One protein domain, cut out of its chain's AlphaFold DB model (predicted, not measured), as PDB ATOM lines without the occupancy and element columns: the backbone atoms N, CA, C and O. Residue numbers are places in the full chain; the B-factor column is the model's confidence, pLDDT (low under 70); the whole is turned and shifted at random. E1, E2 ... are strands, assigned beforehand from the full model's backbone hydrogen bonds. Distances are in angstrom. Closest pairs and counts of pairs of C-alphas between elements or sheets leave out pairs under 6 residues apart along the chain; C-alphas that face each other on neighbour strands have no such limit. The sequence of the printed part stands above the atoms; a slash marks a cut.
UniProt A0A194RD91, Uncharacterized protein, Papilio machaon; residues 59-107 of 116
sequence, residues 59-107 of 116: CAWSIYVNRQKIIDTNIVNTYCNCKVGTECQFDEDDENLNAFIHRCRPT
ATOM      1  N   CYS A  59      35.508   1.124 -23.558       94.81
ATOM      2  CA  CYS A  59      34.277   1.808 -23.173       94.81
ATOM      3  C   CYS A  59      33.537   1.065 -22.053       94.81
ATOM      4  O   CYS A  59      32.811   1.694 -21.287       94.81
ATOM      5  N   ALA A  60      33.739  -0.248 -21.920       95.94
ATOM      6  CA  ALA A  60      33.223  -1.030 -20.804       95.94
ATOM      7  C   ALA A  60      34.048  -2.306 -20.577       95.94
ATOM      8  O   ALA A  60      34.787  -2.752 -21.456       95.94
ATOM      9  N   TRP A  61      33.873  -2.899 -19.401       96.44
ATOM     10  CA  TRP A  61      34.395  -4.207 -19.028       96.44
ATOM     11  C   TRP A  61      33.283  -5.060 -18.434       96.44
ATOM     12  O   TRP A  61      32.547  -4.588 -17.567       96.44
ATOM     13  N   SER A  62      33.205  -6.319 -18.845       96.25
ATOM     14  CA  SER A  62      32.317  -7.306 -18.228       96.25
ATOM     15  C   SER A  62      33.167  -8.345 -17.511       96.25
ATOM     16  O   SER A  62      33.798  -9.186 -18.147       96.25
ATOM     17  N   ILE A  63      33.220  -8.255 -16.188       95.81
ATOM     18  CA  ILE A  63      34.006  -9.142 -15.331       95.81
ATOM     19  C   ILE A  63      33.228 -10.439 -15.117       95.81
ATOM     20  O   ILE A  63      32.053 -10.408 -14.740       95.81
ATOM     21  N   TYR A  64      33.885 -11.575 -15.333       95.50
ATOM     22  CA  TYR A  64      33.338 -12.908 -15.114       95.50
ATOM     23  C   TYR A  64      34.130 -13.670 -14.043       95.50
ATOM     24  O   TYR A  64      35.317 -13.444 -13.839       95.50
ATOM     25  N   VAL A  65      33.474 -14.580 -13.315       90.44
ATOM     26  CA  VAL A  65      34.071 -15.215 -12.109       90.44
ATOM     27  C   VAL A  65      34.584 -16.634 -12.365       90.44
ATOM     28  O   VAL A  65      35.242 -17.232 -11.516       90.44
ATOM     29  N   ASN A  66      34.260 -17.235 -13.510       84.75
ATOM     30  CA  ASN A  66      34.537 -18.648 -13.761       84.75
ATOM     31  C   ASN A  66      34.858 -18.947 -15.232       84.75
ATOM     32  O   ASN A  66      34.618 -18.140 -16.123       84.75
ATOM     33  N   ARG A  67      35.328 -20.176 -15.504       78.19
ATOM     34  CA  ARG A  67      35.596 -20.646 -16.879       78.19
ATOM     35  C   ARG A  67      34.360 -20.685 -17.780       78.19
ATOM     36  O   ARG A  67      34.501 -20.773 -18.991       78.19
ATOM     37  N   GLN A  68      33.162 -20.668 -17.199       85.06
ATOM     38  CA  GLN A  68      31.903 -20.618 -17.949       85.06
ATOM     39  C   GLN A  68      31.581 -19.190 -18.415       85.06
ATOM     40  O   GLN A  68      30.557 -18.991 -19.062       85.06
ATOM     41  N   LYS A  69      32.452 -18.218 -18.097       87.69
ATOM     42  CA  LYS A  69      32.356 -16.806 -18.474       87.69
ATOM     43  C   LYS A  69      31.011 -16.194 -18.069       87.69
ATOM     44  O   LYS A  69      30.410 -15.416 -18.806       87.69
ATOM     45  N   ILE A  70      30.534 -16.568 -16.878       91.50
ATOM     46  CA  ILE A  70      29.333 -15.981 -16.278       91.50
ATOM     47  C   ILE A  70      29.686 -14.573 -15.807       91.50
ATOM     48  O   ILE A  70      30.510 -14.419 -14.901       91.50
ATOM     49  N   ILE A  71      29.068 -13.573 -16.436       93.31
ATOM     50  CA  ILE A  71      29.253 -12.163 -16.095       93.31
ATOM     51  C   ILE A  71      28.689 -11.917 -14.698       93.31
ATOM     52  O   ILE A  71      27.522 -12.196 -14.429       93.31
ATOM     53  N   ASP A  72      29.530 -11.371 -13.833       94.12
ATOM     54  CA  ASP A  72      29.179 -10.972 -12.474       94.12
ATOM     55  C   ASP A  72      28.998  -9.464 -12.376       94.12
ATOM     56  O   ASP A  72      27.992  -8.987 -11.855       94.12
ATOM     57  N   THR A  73      29.927  -8.708 -12.964       93.75
ATOM     58  CA  THR A  73      29.933  -7.250 -12.859       93.75
ATOM     59  C   THR A  73      30.185  -6.604 -14.215       93.75
ATOM     60  O   THR A  73      31.120  -6.963 -14.922       93.75
ATOM     61  N   ASN A  74      29.380  -5.594 -14.552       95.06
ATOM     62  CA  ASN A  74      29.590  -4.745 -15.724       95.06
ATOM     63  C   ASN A  74      30.055  -3.358 -15.278       95.06
ATOM     64  O   ASN A  74      29.381  -2.689 -14.494       95.06
ATOM     65  N   ILE A  75      31.195  -2.919 -15.797       94.69
ATOM     66  CA  ILE A  75      31.828  -1.642 -15.479       94.69
ATOM     67  C   ILE A  75      31.832  -0.798 -16.748       94.69
ATOM     68  O   ILE A  75      32.492  -1.146 -17.721       94.69
ATOM     69  N   VAL A  76      31.121   0.326 -16.739       94.00
ATOM     70  CA  VAL A  76      31.107   1.268 -17.867       94.00
ATOM     71  C   VAL A  76      32.119   2.378 -17.610       94.00
ATOM     72  O   VAL A  76      32.134   2.986 -16.537       94.00
ATOM     73  N   ASN A  77      32.959   2.657 -18.601       92.00
ATOM     74  CA  ASN A  77      33.896   3.764 -18.551       92.00
ATOM     75  C   ASN A  77      33.135   5.089 -18.711       92.00
ATOM     76  O   ASN A  77      32.606   5.382 -19.778       92.00
ATOM     77  N   THR A  78      33.091   5.901 -17.654       91.06
ATOM     78  CA  THR A  78      32.400   7.202 -17.656       91.06
ATOM     79  C   THR A  78      33.310   8.375 -18.034       91.06
ATOM     80  O   THR A  78      32.839   9.506 -18.129       91.06
ATOM     81  N   TYR A  79      34.604   8.132 -18.275       89.06
ATOM     82  CA  TYR A  79      35.575   9.171 -18.638       89.06
ATOM     83  C   TYR A  79      35.493   9.582 -20.117       89.06
ATOM     84  O   TYR A  79      35.960  10.662 -20.485       89.06
ATOM     85  N   CYS A  80      34.922   8.733 -20.972       91.38
ATOM     86  CA  CYS A  80      34.758   8.990 -22.398       91.38
ATOM     87  C   CYS A  80      33.479   8.333 -22.927       91.38
ATOM     88  O   CYS A  80      32.950   7.416 -22.310       91.38
ATOM     89  N   ASN A  81      32.999   8.787 -24.084       91.69
ATOM     90  CA  ASN A  81      31.879   8.159 -24.786       91.69
ATOM     91  C   ASN A  81      32.282   7.708 -26.188       91.69
ATOM     92  O   ASN A  81      33.170   8.289 -26.821       91.69
ATOM     93  N   CYS A  82      31.580   6.703 -26.706       91.56
ATOM     94  CA  CYS A  82      31.674   6.359 -28.117       91.56
ATOM     95  C   CYS A  82      31.185   7.521 -28.994       91.56
ATOM     96  O   CYS A  82      30.296   8.291 -28.623       91.56
ATOM     97  N   LYS A  83      31.818   7.673 -30.161       90.38
ATOM     98  CA  LYS A  83      31.427   8.672 -31.156       90.38
ATOM     99  C   LYS A  83      30.022   8.347 -31.674       90.38
ATOM    100  O   LYS A  83      29.630   7.190 -31.744       90.38
ATOM    101  N   VAL A  84      29.291   9.361 -32.128       87.25
ATOM    102  CA  VAL A  84      28.044   9.150 -32.880       87.25
ATOM    103  C   VAL A  84      28.297   8.205 -34.068       87.25
ATOM    104  O   VAL A  84      29.223   8.436 -34.850       87.25
ATOM    105  N   GLY A  85      27.486   7.147 -34.187       87.12
ATOM    106  CA  GLY A  85      27.633   6.087 -35.196       87.12
ATOM    107  C   GLY A  85      28.570   4.938 -34.794       87.12
ATOM    108  O   GLY A  85      28.813   4.033 -35.594       87.12
ATOM    109  N   THR A  86      29.114   4.962 -33.574       91.06
ATOM    110  CA  THR A  86      29.805   3.821 -32.972       91.06
ATOM    111  C   THR A  86      29.131   3.414 -31.666       91.06
ATOM    112  O   THR A  86      28.533   4.232 -30.970       91.06
ATOM    113  N   GLU A  87      29.222   2.132 -31.340       92.38
ATOM    114  CA  GLU A  87      28.650   1.531 -30.141       92.38
ATOM    115  C   GLU A  87      29.718   0.747 -29.387       92.38
ATOM    116  O   GLU A  87      30.700   0.275 -29.967       92.38
ATOM    117  N   CYS A  88      29.534   0.647 -28.073       92.81
ATOM    118  CA  CYS A  88      30.405  -0.121 -27.206       92.81
ATOM    119  C   CYS A  88      30.143  -1.617 -27.412       92.81
ATOM    120  O   CYS A  88      29.178  -2.164 -26.887       92.81
ATOM    121  N   GLN A  89      30.994  -2.269 -28.199       93.56
ATOM    122  CA  GLN A  89      30.845  -3.676 -28.560       93.56
ATOM    123  C   GLN A  89      31.969  -4.500 -27.946       93.56
ATOM    124  O   GLN A  89      33.044  -3.977 -27.646       93.56
ATOM    125  N   PHE A  90      31.706  -5.793 -27.761       93.62
ATOM    126  CA  PHE A  90      32.740  -6.748 -27.382       93.62
ATOM    127  C   PHE A  90      33.897  -6.702 -28.389       93.62
ATOM    128  O   PHE A  90      33.665  -6.711 -29.598       93.62
ATOM    129  N   ASP A  91      35.124  -6.639 -27.881       94.31
ATOM    130  CA  ASP A  91      36.327  -6.544 -28.703       94.31
ATOM    131  C   ASP A  91      37.317  -7.670 -28.408       94.31
ATOM    132  O   ASP A  91      37.793  -8.330 -29.330       94.31
ATOM    133  N   GLU A  92      37.604  -7.904 -27.129       94.19
ATOM    134  CA  GLU A  92      38.620  -8.855 -26.687       94.19
ATOM    135  C   GLU A  92      38.206  -9.510 -25.370       94.19
ATOM    136  O   GLU A  92      37.511  -8.909 -24.551       94.19
ATOM    137  N   ASP A  93      38.647 -10.745 -25.163       94.19
ATOM    138  CA  ASP A  93      38.537 -11.441 -23.888       94.19
ATOM    139  C   ASP A  93      39.913 -11.537 -23.229       94.19
ATOM    140  O   ASP A  93      40.809 -12.210 -23.741       94.19
ATOM    141  N   ASP A  94      40.062 -10.861 -22.095       93.19
ATOM    142  CA  ASP A  94      41.245 -10.947 -21.256       93.19
ATOM    143  C   ASP A  94      41.024 -12.021 -20.182       93.19
ATOM    144  O   ASP A  94      40.476 -11.769 -19.103       93.19
ATOM    145  N   GLU A  95      41.477 -13.240 -20.480       92.25
ATOM    146  CA  GLU A  95      41.390 -14.384 -19.562       92.25
ATOM    147  C   GLU A  95      42.272 -14.222 -18.315       92.25
ATOM    148  O   GLU A  95      42.039 -14.880 -17.302       92.25
ATOM    149  N   ASN A  96      43.276 -13.340 -18.351       92.56
ATOM    150  CA  ASN A  96      44.115 -13.067 -17.189       92.56
ATOM    151  C   ASN A  96      43.386 -12.170 -16.173       92.56
ATOM    152  O   ASN A  96      43.563 -12.332 -14.965       92.56
ATOM    153  N   LEU A  97      42.538 -11.257 -16.654       91.00
ATOM    154  CA  LEU A  97      41.669 -10.418 -15.824       91.00
ATOM    155  C   LEU A  97      40.276 -11.017 -15.597       91.00
ATOM    156  O   LEU A  97      39.503 -10.464 -14.814       91.00
ATOM    157  N   ASN A  98      39.964 -12.137 -16.255       94.69
ATOM    158  CA  ASN A  98      38.619 -12.688 -16.366       94.69
ATOM    159  C   ASN A  98      37.606 -11.613 -16.792       94.69
ATOM    160  O   ASN A  98      36.582 -11.399 -16.140       94.69
ATOM    161  N   ALA A  99      37.937 -10.868 -17.846       95.31
ATOM    162  CA  ALA A  99      37.169  -9.706 -18.256       95.31
ATOM    163  C   ALA A  99      36.987  -9.654 -19.769       95.31
ATOM    164  O   ALA A  99      37.948  -9.678 -20.535       95.31
ATOM    165  N   PHE A 100      35.747  -9.463 -20.199       96.06
ATOM    166  CA  PHE A 100      35.469  -9.042 -21.560       96.06
ATOM    167  C   PHE A 100      35.705  -7.543 -21.687       96.06
ATOM    168  O   PHE A 100      35.105  -6.741 -20.971       96.06
ATOM    169  N   ILE A 101      36.579  -7.169 -22.610       95.81
ATOM    170  CA  ILE A 101      36.908  -5.791 -22.934       95.81
ATOM    171  C   ILE A 101      36.005  -5.343 -24.080       95.81
ATOM    172  O   ILE A 101      35.998  -5.933 -25.163       95.81
ATOM    173  N   HIS A 102      35.263  -4.263 -23.848       95.69
ATOM    174  CA  HIS A 102      34.411  -3.646 -24.853       95.69
ATOM    175  C   HIS A 102      35.048  -2.352 -25.356       95.69
ATOM    176  O   HIS A 102      35.507  -1.523 -24.564       95.69
ATOM    177  N   ARG A 103      35.060  -2.152 -26.676       94.88
ATOM    178  CA  ARG A 103      35.595  -0.954 -27.341       94.88
ATOM    179  C   ARG A 103      34.577  -0.372 -28.320       94.88
ATOM    180  O   ARG A 103      33.660  -1.049 -28.781       94.88
ATOM    181  N   CYS A 104      34.725   0.916 -28.622       93.88
ATOM    182  CA  CYS A 104      33.825   1.604 -29.539       93.88
ATOM    183  C   CYS A 104      34.063   1.131 -30.977       93.88
ATOM    184  O   CYS A 104      35.101   1.426 -31.575       93.88
ATOM    185  N   ARG A 105      33.082   0.438 -31.552       91.62
ATOM    186  CA  ARG A 105      33.114  -0.071 -32.927       91.62
ATOM    187  C   ARG A 105      31.950   0.508 -33.734       91.62
ATOM    188  O   ARG A 105      30.923   0.845 -33.149       91.62
ATOM    189  N   PRO A 106      32.085   0.674 -35.060       90.88
ATOM    190  CA  PRO A 106      30.975   1.105 -35.903       90.88
ATOM    191  C   PRO A 106      29.759   0.202 -35.695       90.88
ATOM    192  O   PRO A 106      29.886  -1.023 -35.671       90.88
ATOM    193  N   THR A 107      28.584   0.801 -35.531       83.38
ATOM    194  CA  THR A 107      27.329   0.049 -35.525       83.38
ATOM    195  C   THR A 107      27.114  -0.480 -36.937       83.38
ATOM    196  O   THR A 107      26.769   0.294 -37.831       83.38
TER     197      THR A 107
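AT A GLANCE: This is residues 59 to 107 of the 116 residues of an uncharacterized protein of Papilio machaon (UniProt A0A194RD91). The domain is a single small sheet of four strands, strongly twisted and curled like part of a barrel, made of two hairpins side by side: E1 with E2, and E3 with E4. Residues 77 to 85 run at one end of the sheet from edge strand E2 to edge strand E3, while the loops of both hairpins lie toward the other end. The printed part has 49 residues, with four named strands, E1 to E4 along the chain, and no named helix; the sheet's order is E2, E1, E4, E3, antiparallel throughout, and the class is all strand. The whole is elongated, spanning 34 by 19 by 15 A, yet only just compact, close to loose, with a radius of gyration of the C-alphas of 11.4 A.

IN THESE COORDINATES: E1 is residues 59 to 64, 16.8 A long, beginning at C-alpha 59 (34.277, 1.808, -23.173). E2 is residues 71 to 76, 13.7 A. E3, residues 86 to 94, measures 22.1 A. E4, residues 99 to 106, measures 21.6 A and ends at C-alpha 106 (30.975, 1.105, -35.903).

HOW THE PARTS SIT: Inner strands E1 and E4 are antiparallel at 151 degrees; N 62 and O 100 are within hydrogen-bond range at 2.9 A. Hairpin E1 and E2 is antiparallel at 163 degrees, with N 61 and O 75 at 2.8 A. Hairpin E3 and E4 is antiparallel at 149 degrees, with N 101 and O 92 at 2.8 A. The closest C-alphas of E1 and E3, Cys 59 and Cys 88, are 5.9 A apart. E2 and E3 are apart.

THE WHOLE: The C-alphas farthest apart, of Arg 67 and Val 84, are 34.7 A apart. The printed part has no cut. The link E3 to E4 is tight; the other two are short. Mean pLDDT of the printed part is 92.2, and no printed residue is under 70.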